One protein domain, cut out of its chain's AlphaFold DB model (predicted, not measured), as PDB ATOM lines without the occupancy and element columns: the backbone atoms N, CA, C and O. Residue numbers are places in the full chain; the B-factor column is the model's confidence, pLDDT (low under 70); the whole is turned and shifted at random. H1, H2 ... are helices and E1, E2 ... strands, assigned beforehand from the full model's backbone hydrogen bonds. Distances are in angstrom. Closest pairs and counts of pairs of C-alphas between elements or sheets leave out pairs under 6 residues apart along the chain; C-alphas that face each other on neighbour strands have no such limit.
ATOM      1  N   ILE A   3      -5.933 -50.321 -47.829       97.25
ATOM      2  CA  ILE A   3      -5.368 -51.494 -47.173       97.25
ATOM      3  C   ILE A   3      -3.856 -51.302 -47.076       97.25
ATOM      4  O   ILE A   3      -3.210 -50.901 -48.048       97.25
ATOM      5  N   ILE A   4      -3.303 -51.578 -45.901       98.06
ATOM      6  CA  ILE A   4      -1.866 -51.559 -45.633       98.06
ATOM      7  C   ILE A   4      -1.476 -52.938 -45.114       98.06
ATOM      8  O   ILE A   4      -1.891 -53.327 -44.026       98.06
ATOM      9  N   ASP A   5      -0.692 -53.671 -45.889       97.94
ATOM     10  CA  ASP A   5      -0.114 -54.947 -45.479       97.94
ATOM     11  C   ASP A   5       1.229 -54.694 -44.781       97.94
ATOM     12  O   ASP A   5       2.155 -54.154 -45.389       97.94
ATOM     13  N   CYS A   6       1.328 -55.055 -43.504       97.62
ATOM     14  CA  CYS A   6       2.534 -54.914 -42.686       97.62
ATOM     15  C   CYS A   6       3.476 -56.128 -42.795       97.62
ATOM     16  O   CYS A   6       4.314 -56.351 -41.924       97.62
ATOM     17  N   ALA A   7       3.324 -56.943 -43.843       95.88
ATOM     18  CA  ALA A   7       4.183 -58.072 -44.184       95.88
ATOM     19  C   ALA A   7       4.367 -59.088 -43.039       95.88
ATOM     20  O   ALA A   7       5.460 -59.616 -42.827       95.88
ATOM     21  N   GLY A   8       3.294 -59.368 -42.292       96.25
ATOM     22  CA  GLY A   8       3.314 -60.295 -41.154       96.25
ATOM     23  C   GLY A   8       3.790 -59.693 -39.828       96.25
ATOM     24  O   GLY A   8       3.805 -60.398 -38.819       96.25
ATOM     25  N   ASP A   9       4.155 -58.411 -39.797       96.81
ATOM     26  CA  ASP A   9       4.533 -57.707 -38.574       96.81
ATOM     27  C   ASP A   9       3.285 -57.122 -37.886       96.81
ATOM     28  O   ASP A   9       2.709 -56.119 -38.310       96.81
ATOM     29  N   ASN A  10       2.831 -57.791 -36.826       97.69
ATOM     30  CA  ASN A  10       1.646 -57.373 -36.071       97.69
ATOM     31  C   ASN A  10       1.928 -56.167 -35.162       97.69
ATOM     32  O   ASN A  10       1.026 -55.375 -34.887       97.69
ATOM     33  N   ASP A  11       3.166 -56.016 -34.690       96.44
ATOM     34  CA  ASP A  11       3.527 -54.948 -33.760       96.44
ATOM     35  C   ASP A  11       3.537 -53.603 -34.489       96.44
ATOM     36  O   ASP A  11       2.959 -52.627 -33.998       96.44
ATOM     37  N   ILE A  12       4.104 -53.562 -35.703       97.06
ATOM     38  CA  ILE A  12       4.081 -52.349 -36.527       97.06
ATOM     39  C   ILE A  12       2.660 -51.997 -36.979       97.06
ATOM     40  O   ILE A  12       2.327 -50.815 -37.064       97.06
ATOM     41  N   ALA A  13       1.801 -52.995 -37.216       98.12
ATOM     42  CA  ALA A  13       0.402 -52.769 -37.558       98.12
ATOM     43  C   ALA A  13      -0.329 -52.048 -36.412       98.12
ATOM     44  O   ALA A  13      -0.935 -50.995 -36.621       98.12
ATOM     45  N   ILE A  14      -0.199 -52.545 -35.178       97.75
ATOM     46  CA  ILE A  14      -0.797 -51.916 -33.989       97.75
ATOM     47  C   ILE A  14      -0.217 -50.515 -33.750       97.75
ATOM     48  O   ILE A  14      -0.947 -49.574 -33.423       97.75
ATOM     49  N   GLU A  15       1.097 -50.347 -33.912       97.69
ATOM     50  CA  GLU A  15       1.754 -49.047 -33.767       97.69
ATOM     51  C   GLU A  15       1.215 -48.029 -34.785       97.69
ATOM     52  O   GLU A  15       0.844 -46.911 -34.411       97.69
ATOM     53  N   LEU A  16       1.100 -48.435 -36.052       97.94
ATOM     54  CA  LEU A  16       0.574 -47.600 -37.125       97.94
ATOM     55  C   LEU A  16      -0.910 -47.271 -36.922       97.94
ATOM     56  O   LEU A  16      -1.315 -46.132 -37.154       97.94
ATOM     57  N   GLU A  17      -1.724 -48.220 -36.454       98.00
ATOM     58  CA  GLU A  17      -3.133 -47.970 -36.122       98.00
ATOM     59  C   GLU A  17      -3.256 -46.850 -35.086       98.00
ATOM     60  O   GLU A  17      -4.024 -45.902 -35.276       98.00
ATOM     61  N   ASN A  18      -2.480 -46.933 -34.005       98.06
ATOM     62  CA  ASN A  18      -2.485 -45.918 -32.955       98.06
ATOM     63  C   ASN A  18      -1.991 -44.567 -33.477       98.06
ATOM     64  O   ASN A  18      -2.597 -43.534 -33.183       98.06
ATOM     65  N   TYR A  19      -0.929 -44.565 -34.286       97.75
ATOM     66  CA  TYR A  19      -0.412 -43.349 -34.905       97.75
ATOM     67  C   TYR A  19      -1.466 -42.672 -35.791       97.75
ATOM     68  O   TYR A  19      -1.722 -41.477 -35.641       97.75
ATOM     69  N   LEU A  20      -2.134 -43.432 -36.660       96.62
ATOM     70  CA  LEU A  20      -3.183 -42.926 -37.547       96.62
ATOM     71  C   LEU A  20      -4.385 -42.384 -36.762       96.62
ATOM     72  O   LEU A  20      -4.845 -41.274 -37.042       96.62
ATOM     73  N   LYS A  21      -4.846 -43.097 -35.728       96.38
ATOM     74  CA  LYS A  21      -5.940 -42.628 -34.857       96.38
ATOM     75  C   LYS A  21      -5.595 -41.325 -34.138       96.38
ATOM     76  O   LYS A  21      -6.429 -40.423 -34.086       96.38
ATOM     77  N   ASN A  22      -4.363 -41.193 -33.644       96.69
ATOM     78  CA  ASN A  22      -3.888 -39.960 -33.005       96.69
ATOM     79  C   ASN A  22      -3.854 -38.765 -33.973       96.69
ATOM     80  O   ASN A  22      -3.953 -37.622 -33.535       96.69
ATOM     81  N   HIS A  23      -3.775 -39.029 -35.278       94.81
ATOM     82  CA  HIS A  23      -3.829 -38.023 -36.342       94.81
ATOM     83  C   HIS A  23      -5.225 -37.866 -36.970       94.81
ATOM     84  O   HIS A  23      -5.373 -37.168 -37.972       94.81
ATOM     85  N   GLY A  24      -6.261 -38.473 -36.377       93.75
ATOM     86  CA  GLY A  24      -7.657 -38.298 -36.788       93.75
ATOM     87  C   GLY A  24      -8.120 -39.193 -37.940       93.75
ATOM     88  O   GLY A  24      -9.185 -38.937 -38.500       93.75
ATOM     89  N   PHE A  25      -7.358 -40.230 -38.290       94.81
ATOM     90  CA  PHE A  25      -7.736 -41.208 -39.311       94.81
ATOM     91  C   PHE A  25      -8.524 -42.370 -38.696       94.81
ATOM     92  O   PHE A  25      -8.190 -42.873 -37.617       94.81
ATOM     93  N   GLY A  26      -9.550 -42.844 -39.402       95.75
ATOM     94  CA  GLY A  26     -10.221 -44.095 -39.084       95.75
ATOM     95  C   GLY A  26      -9.369 -45.277 -39.534       95.75
ATOM     96  O   GLY A  26      -9.389 -45.660 -40.699       95.75
ATOM     97  N   ALA A  27      -8.633 -45.874 -38.598       97.06
ATOM     98  CA  ALA A  27      -7.797 -47.046 -38.839       97.06
ATOM     99  C   ALA A  27      -8.213 -48.225 -37.951       97.06
ATOM    100  O   ALA A  27      -8.633 -48.032 -36.806       97.06
ATOM    101  N   LYS A  28      -8.074 -49.443 -38.479       97.94
ATOM    102  CA  LYS A  28      -8.261 -50.692 -37.738       97.94
ATOM    103  C   LYS A  28      -7.231 -51.728 -38.179       97.94
ATOM    104  O   LYS A  28      -7.142 -51.999 -39.378       97.94
ATOM    105  N   ALA A  29      -6.500 -52.300 -37.226       97.56
ATOM    106  CA  ALA A  29      -5.616 -53.435 -37.463       97.56
ATOM    107  C   ALA A  29      -6.362 -54.764 -37.268       97.56
ATOM    108  O   ALA A  29      -7.111 -54.938 -36.303       97.56
ATOM    109  N   GLU A  30      -6.125 -55.711 -38.168       97.38
ATOM    110  CA  GLU A  30      -6.466 -57.124 -38.023       97.38
ATOM    111  C   GLU A  30      -5.211 -57.930 -38.380       97.38
ATOM    112  O   GLU A  30      -4.818 -58.008 -39.543       97.38
ATOM    113  N   GLU A  31      -4.545 -58.477 -37.358       96.38
ATOM    114  CA  GLU A  31      -3.202 -59.063 -37.481       96.38
ATOM    115  C   GLU A  31      -2.211 -58.056 -38.095       96.38
ATOM    116  O   GLU A  31      -2.015 -56.975 -37.542       96.38
ATOM    117  N   SER A  32      -1.607 -58.392 -39.235       97.25
ATOM    118  CA  SER A  32      -0.654 -57.537 -39.947       97.25
ATOM    119  C   SER A  32      -1.317 -56.670 -41.019       97.25
ATOM    120  O   SER A  32      -0.627 -55.965 -41.750       97.25
ATOM    121  N   ILE A  33      -2.647 -56.689 -41.132       98.06
ATOM    122  CA  ILE A  33      -3.376 -55.923 -42.143       98.06
ATOM    123  C   ILE A  33      -4.083 -54.738 -41.493       98.06
ATOM    124  O   ILE A  33      -4.884 -54.891 -40.571       98.06
ATOM    125  N   LEU A  34      -3.834 -53.539 -42.013       97.69
ATOM    126  CA  LEU A  34      -4.533 -52.321 -41.628       97.69
ATOM    127  C   LEU A  34      -5.568 -51.922 -42.669       97.69
ATOM    128  O   LEU A  34      -5.262 -51.812 -43.854       97.69
ATOM    129  N   THR A  35      -6.772 -51.604 -42.207       97.62
ATOM    130  CA  THR A  35      -7.797 -50.942 -43.019       97.62
ATOM    131  C   THR A  35      -7.939 -49.491 -42.578       97.62
ATOM    132  O   THR A  35      -8.158 -49.224 -41.397       97.62
ATOM    133  N   VAL A  36      -7.846 -48.560 -43.529       96.75
ATOM    134  CA  VAL A  36      -7.969 -47.113 -43.305       96.75
ATOM    135  C   VAL A  36      -9.122 -46.549 -44.137       96.75
ATOM    136  O   VAL A  36      -9.281 -46.879 -45.319       96.75
ATOM    137  N   THR A  37      -9.978 -45.726 -43.538       92.81
ATOM    138  CA  THR A  37     -11.187 -45.219 -44.205       92.81
ATOM    139  C   THR A  37     -10.904 -44.078 -45.178       92.81
ATOM    140  O   THR A  37     -11.559 -43.980 -46.220       92.81
ATOM    141  N   GLU A  38      -9.909 -43.253 -44.876       89.62
ATOM    142  CA  GLU A  38      -9.573 -42.034 -45.604       89.62
ATOM    143  C   GLU A  38      -8.768 -42.306 -46.882       89.62
ATOM    144  O   GLU A  38      -8.113 -43.336 -47.044       89.62
ATOM    145  N   ALA A  39      -8.816 -41.348 -47.809       80.69
ATOM    146  CA  ALA A  39      -7.987 -41.339 -49.010       80.69
ATOM    147  C   ALA A  39      -6.672 -40.573 -48.770       80.69
ATOM    148  O   ALA A  39      -6.603 -39.711 -47.898       80.69
ATOM    149  N   ASN A  40      -5.660 -40.826 -49.607       81.06
ATOM    150  CA  ASN A  40      -4.393 -40.077 -49.656       81.06
ATOM    151  C   ASN A  40      -3.542 -40.134 -48.372       81.06
ATOM    152  O   ASN A  40      -3.101 -39.109 -47.859       81.06
ATOM    153  N   ILE A  41      -3.254 -41.342 -47.883       90.69
ATOM    154  CA  ILE A  41      -2.458 -41.544 -46.662       90.69
ATOM    155  C   ILE A  41      -0.933 -41.557 -46.884       90.69
ATOM    156  O   ILE A  41      -0.172 -41.672 -45.933       90.69
ATOM    157  N   GLU A  42      -0.449 -41.429 -48.121       90.25
ATOM    158  CA  GLU A  42       0.987 -41.539 -48.449       90.25
ATOM    159  C   GLU A  42       1.873 -40.625 -47.601       90.25
ATOM    160  O   GLU A  42       2.908 -41.047 -47.086       90.25
ATOM    161  N   HIS A  43       1.448 -39.373 -47.426       91.62
ATOM    162  CA  HIS A  43       2.211 -38.410 -46.650       91.62
ATOM    163  C   HIS A  43       2.300 -38.815 -45.175       91.62
ATOM    164  O   HIS A  43       3.387 -38.783 -44.605       91.62
ATOM    165  N   ILE A  44       1.183 -39.252 -44.578       95.19
ATOM    166  CA  ILE A  44       1.141 -39.622 -43.160       95.19
ATOM    167  C   ILE A  44       1.907 -40.922 -42.886       95.19
ATOM    168  O   ILE A  44       2.559 -41.031 -41.853       95.19
ATOM    169  N   LEU A  45       1.929 -41.866 -43.836       95.50
ATOM    170  CA  LEU A  45       2.770 -43.062 -43.739       95.50
ATOM    171  C   LEU A  45       4.265 -42.715 -43.782       95.50
ATOM    172  O   LEU A  45       5.062 -43.295 -43.047       95.50
ATOM    173  N   GLY A  46       4.653 -41.733 -44.599       94.12
ATOM    174  CA  GLY A  46       6.022 -41.214 -44.608       94.12
ATOM    175  C   GLY A  46       6.402 -40.494 -43.308       94.12
ATOM    176  O   GLY A  46       7.547 -40.610 -42.865       94.12
ATOM    177  N   SER A  47       5.466 -39.764 -42.694       95.38
ATOM    178  CA  SER A  47       5.669 -39.126 -41.386       95.38
ATOM    179  C   SER A  47       5.797 -40.150 -40.265       95.38
ATOM    180  O   SER A  47       6.733 -40.041 -39.478       95.38
ATOM    181  N   PHE A  48       4.948 -41.186 -40.260       96.88
ATOM    182  CA  PHE A  48       5.019 -42.298 -39.312       96.88
ATOM    183  C   PHE A  48       6.442 -42.849 -39.217       96.88
ATOM    184  O   PHE A  48       7.045 -42.779 -38.152       96.88
ATOM    185  N   LEU A  49       7.023 -43.278 -40.345       95.69
ATOM    186  CA  LEU A  49       8.370 -43.859 -40.371       95.69
ATOM    187  C   LEU A  49       9.447 -42.947 -39.763       95.69
ATOM    188  O   LEU A  49      10.370 -43.420 -39.098       95.69
ATOM    189  N   LYS A  50       9.342 -41.636 -39.999       94.12
ATOM    190  CA  LYS A  50      10.312 -40.646 -39.515       94.12
ATOM    191  C   LYS A  50      10.137 -40.356 -38.029       94.12
ATOM    192  O   LYS A  50      11.123 -40.273 -37.306       94.12
ATOM    193  N   GLU A  51       8.898 -40.184 -37.586       95.81
ATOM    194  CA  GLU A  51       8.571 -39.783 -36.217       95.81
ATOM    195  C   GLU A  51       8.723 -40.937 -35.224       95.81
ATOM    196  O   GLU A  51       9.097 -40.707 -34.076       95.81
ATOM    197  N   THR A  52       8.514 -42.181 -35.668       94.38
ATOM    198  CA  THR A  52       8.692 -43.383 -34.838       94.38
ATOM    199  C   THR A  52      10.071 -44.030 -34.983       94.38
ATOM    200  O   THR A  52      10.331 -45.081 -34.404       94.38
ATOM    201  N   SER A  53      11.001 -43.380 -35.697       93.56
ATOM    202  CA  SER A  53      12.376 -43.870 -35.906       93.56
ATOM    203  C   SER A  53      12.453 -45.257 -36.567       93.56
ATOM    204  O   SER A  53      13.377 -46.027 -36.309       93.56
ATOM    205  N   ARG A  54      11.501 -45.576 -37.451       92.69
ATOM    206  CA  ARG A  54      11.413 -46.840 -38.207       92.69
ATOM    207  C   ARG A  54      12.150 -46.738 -39.541       92.69
ATOM    208  O   ARG A  54      11.586 -46.971 -40.606       92.69
ATOM    209  N   SER A  55      13.421 -46.345 -39.490       88.25
ATOM    210  CA  SER A  55      14.233 -46.087 -40.689       88.25
ATOM    211  C   SER A  55      14.567 -47.336 -41.510       88.25
ATOM    212  O   SER A  55      15.022 -47.205 -42.640       88.25
ATOM    213  N   ASP A  56      14.388 -48.529 -40.945       91.56
ATOM    214  CA  ASP A  56      14.577 -49.816 -41.619       91.56
ATOM    215  C   ASP A  56      13.307 -50.329 -42.322       91.56
ATOM    216  O   ASP A  56      13.359 -51.345 -43.013       91.56
ATOM    217  N   TYR A  57      12.181 -49.623 -42.183       95.38
ATOM    218  CA  TYR A  57      10.942 -49.898 -42.905       95.38
ATOM    219  C   TYR A  57      10.796 -48.979 -44.118       95.38
ATOM    220  O   TYR A  57      11.250 -47.835 -44.137       95.38
ATOM    221  N   SER A  58      10.082 -49.471 -45.125       95.56
ATOM    222  CA  SER A  58       9.657 -48.705 -46.292       95.56
ATOM    223  C   SER A  58       8.166 -48.886 -46.540       95.56
ATOM    224  O   SER A  58       7.583 -49.923 -46.217       95.56
ATOM    225  N   VAL A  59       7.556 -47.870 -47.145       95.75
ATOM    226  CA  VAL A  59       6.177 -47.924 -47.633       95.75
ATOM    227  C   VAL A  59       6.217 -48.012 -49.149       95.75
ATOM    228  O   VAL A  59       6.767 -47.134 -49.817       95.75
ATOM    229  N   ARG A  60       5.604 -49.053 -49.706       95.06
ATOM    230  CA  ARG A  60       5.460 -49.256 -51.147       95.06
ATOM    231  C   ARG A  60       3.997 -49.185 -51.531       95.06
ATOM    232  O   ARG A  60       3.163 -49.907 -50.994       95.06
ATOM    233  N   LYS A  61       3.687 -48.323 -52.493       95.25
ATOM    234  CA  LYS A  61       2.365 -48.263 -53.112       95.25
ATOM    235  C   LYS A  61       2.254 -49.366 -54.160       95.25
ATOM    236  O   LYS A  61       3.033 -49.375 -55.110       95.25
ATOM    237  N   ILE A  62       1.293 -50.268 -53.989       95.19
ATOM    238  CA  ILE A  62       0.996 -51.327 -54.961       95.19
ATOM    239  C   ILE A  62       0.023 -50.798 -56.013       95.19
ATOM    240  O   ILE A  62       0.248 -50.950 -57.211       95.19
ATOM    241  N   ASP A  63      -1.027 -50.110 -55.564       93.62
ATOM    242  CA  ASP A  63      -2.001 -49.433 -56.418       93.62
ATOM    243  C   ASP A  63      -2.645 -48.237 -55.684       93.62
ATOM    244  O   ASP A  63      -2.111 -47.724 -54.704       93.62
ATOM    245  N   SER A  64      -3.781 -47.728 -56.168       91.25
ATOM    246  CA  SER A  64      -4.484 -46.591 -55.555       91.25
ATOM    247  C   SER A  64      -5.006 -46.833 -54.134       91.25
ATOM    248  O   SER A  64      -5.288 -45.868 -53.427       91.25
ATOM    249  N   THR A  65      -5.186 -48.091 -53.738       94.19
ATOM    250  CA  THR A  65      -5.837 -48.508 -52.489       94.19
ATOM    251  C   THR A  65      -4.996 -49.458 -51.648       94.19
ATOM    252  O   THR A  65      -5.358 -49.682 -50.501       94.19
ATOM    253  N   ASN A  66      -3.899 -49.999 -52.174       96.12
ATOM    254  CA  ASN A  66      -3.084 -51.001 -51.497       96.12
ATOM    255  C   ASN A  66      -1.648 -50.509 -51.291       96.12
ATOM    256  O   ASN A  66      -0.972 -50.083 -52.235       96.12
ATOM    257  N   PHE A  67      -1.181 -50.616 -50.051       97.44
ATOM    258  CA  PHE A  67       0.178 -50.307 -49.623       97.44
ATOM    259  C   PHE A  67       0.794 -51.513 -48.924       97.44
ATOM    260  O   PHE A  67       0.094 -52.291 -48.281       97.44
ATOM    261  N   VAL A  68       2.112 -51.632 -49.017       97.62
ATOM    262  CA  VAL A  68       2.914 -52.554 -48.215       97.62
ATOM    263  C   VAL A  68       3.845 -51.728 -47.342       97.62
ATOM    264  O   VAL A  68       4.561 -50.866 -47.853       97.62
ATOM    265  N   LEU A  69       3.831 -51.991 -46.042       97.25
ATOM    266  CA  LEU A  69       4.783 -51.480 -45.069       97.25
ATOM    267  C   LEU A  69       5.662 -52.648 -44.629       97.25
ATOM    268  O   LEU A  69       5.186 -53.567 -43.974       97.25
ATOM    269  N   ALA A  70       6.940 -52.632 -44.982       96.38
ATOM    270  CA  ALA A  70       7.823 -53.755 -44.683       96.38
ATOM    271  C   ALA A  70       9.246 -53.294 -44.399       96.38
ATOM    272  O   ALA A  70       9.691 -52.267 -44.920       96.38
ATOM    273  N   ARG A  71       9.973 -54.095 -43.615       93.75
ATOM    274  CA  ARG A  71      11.420 -53.941 -43.457       93.75
ATOM    275  C   ARG A  71      12.108 -54.203 -44.789       93.75
ATOM    276  O   ARG A  71      11.842 -55.219 -45.430       93.75
ATOM    277  N   GLU A  72      12.984 -53.296 -45.206       88.44
ATOM    278  CA  GLU A  72      13.811 -53.536 -46.386       88.44
ATOM    279  C   GLU A  72      14.988 -54.426 -46.006       88.44
ATOM    280  O   GLU A  72      15.801 -54.078 -45.151       88.44
TER     281      GLU A  72
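AT A GLANCE: This is residues 3 to 72 of the 108 residues of the protein "C2H2-type domain-containing protein" of Thaumarchaeota archaeon (UniProt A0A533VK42). A strongly twisted sheet of five short strands has two helices packed on one face, H1 on E2 and E3 and H2 on E4, with the other face bare. The two helices cross the direction of each other at a large angle and just meet over the sheet, making two layers, helices on one face of a sheet. The printed part has 70 residues, with two named helices and five named strands in the order E1, H1, E2, E3, H2, E4, E5; the sheet runs E2, E3, E1, E5, E4, is mixed, and the class is mixed, helices and strands. The whole is compact and rounded, with a radius of gyration of the C-alphas of 10.5 A and spans of 26 by 24 by 22 A.

HOW THE PARTS SIT: E1, residues 3 to 5, is an inner strand, antiparallel to E3, residues 33 to 36, with N 4 and O 34 at 2.8 A. On its other side E1 is parallel to E5, residues 66 to 71, at 23 degrees, with N 67 and O 3 at 2.9 A. H1, residues 10 to 22, is on the sheet. Its closest C-alphas to E2, residues 27 to 30, are those of Glu 17 and Ala 27, 5.5 A apart. E2 is an edge strand and forms a hairpin with E3, with N 28 and O 35 at 2.9 A. E1, H1 and E2 make a split strand-helix-strand unit, two strands running the same way with another strand between them, here E3, and its crossover is right-handed. H2, residues 42 to 51, is on the same face as H1, at a height over the sheet of 9.6 A. It lies over E4, residues 57 to 61, and runs along the strands, at 1 degrees to E4 on the local plane. E3, H2 and E4 make a second split unit, with E1 and E5 between its strands, also right-handed. With its residues 16 to 20 alone H1 only just touches H2, with 3 pairs of C-alphas within 8 A, the closest those of Tyr 19 and Phe 48 at 7.1 A; their lines are about perpendicular, at 73 degrees. E4, the other edge strand, forms a hairpin with E5, with N 60 and O 68 at 2.8 A. E2 and E4 are apart. Every O i to N i+4 pair of H1 is within hydrogen-bond range, and 5 of 6 in H2.

IN THESE COORDINATES: E1 begins at C-alpha 3, (-5.368, -51.494, -47.173), and measures 6.5 A. H1 measures 18.5 A and ends at C-alpha 22, (-3.888, -39.960, -33.005). E2 measures 10.2 A, E3 10.0 A, H2 14.5 A and E4 13.4 A. E5 measures 16.8 A and ends at C-alpha 71, (11.420, -53.941, -43.457).

THE WHOLE: The C-alphas farthest apart are those of Gly 24 and Glu 72, at 28.0 A. The printed part has no cut, and the six links between its named elements are tight. The mean pLDDT of the printed part of this model is 95.1, and no printed residue is under 70.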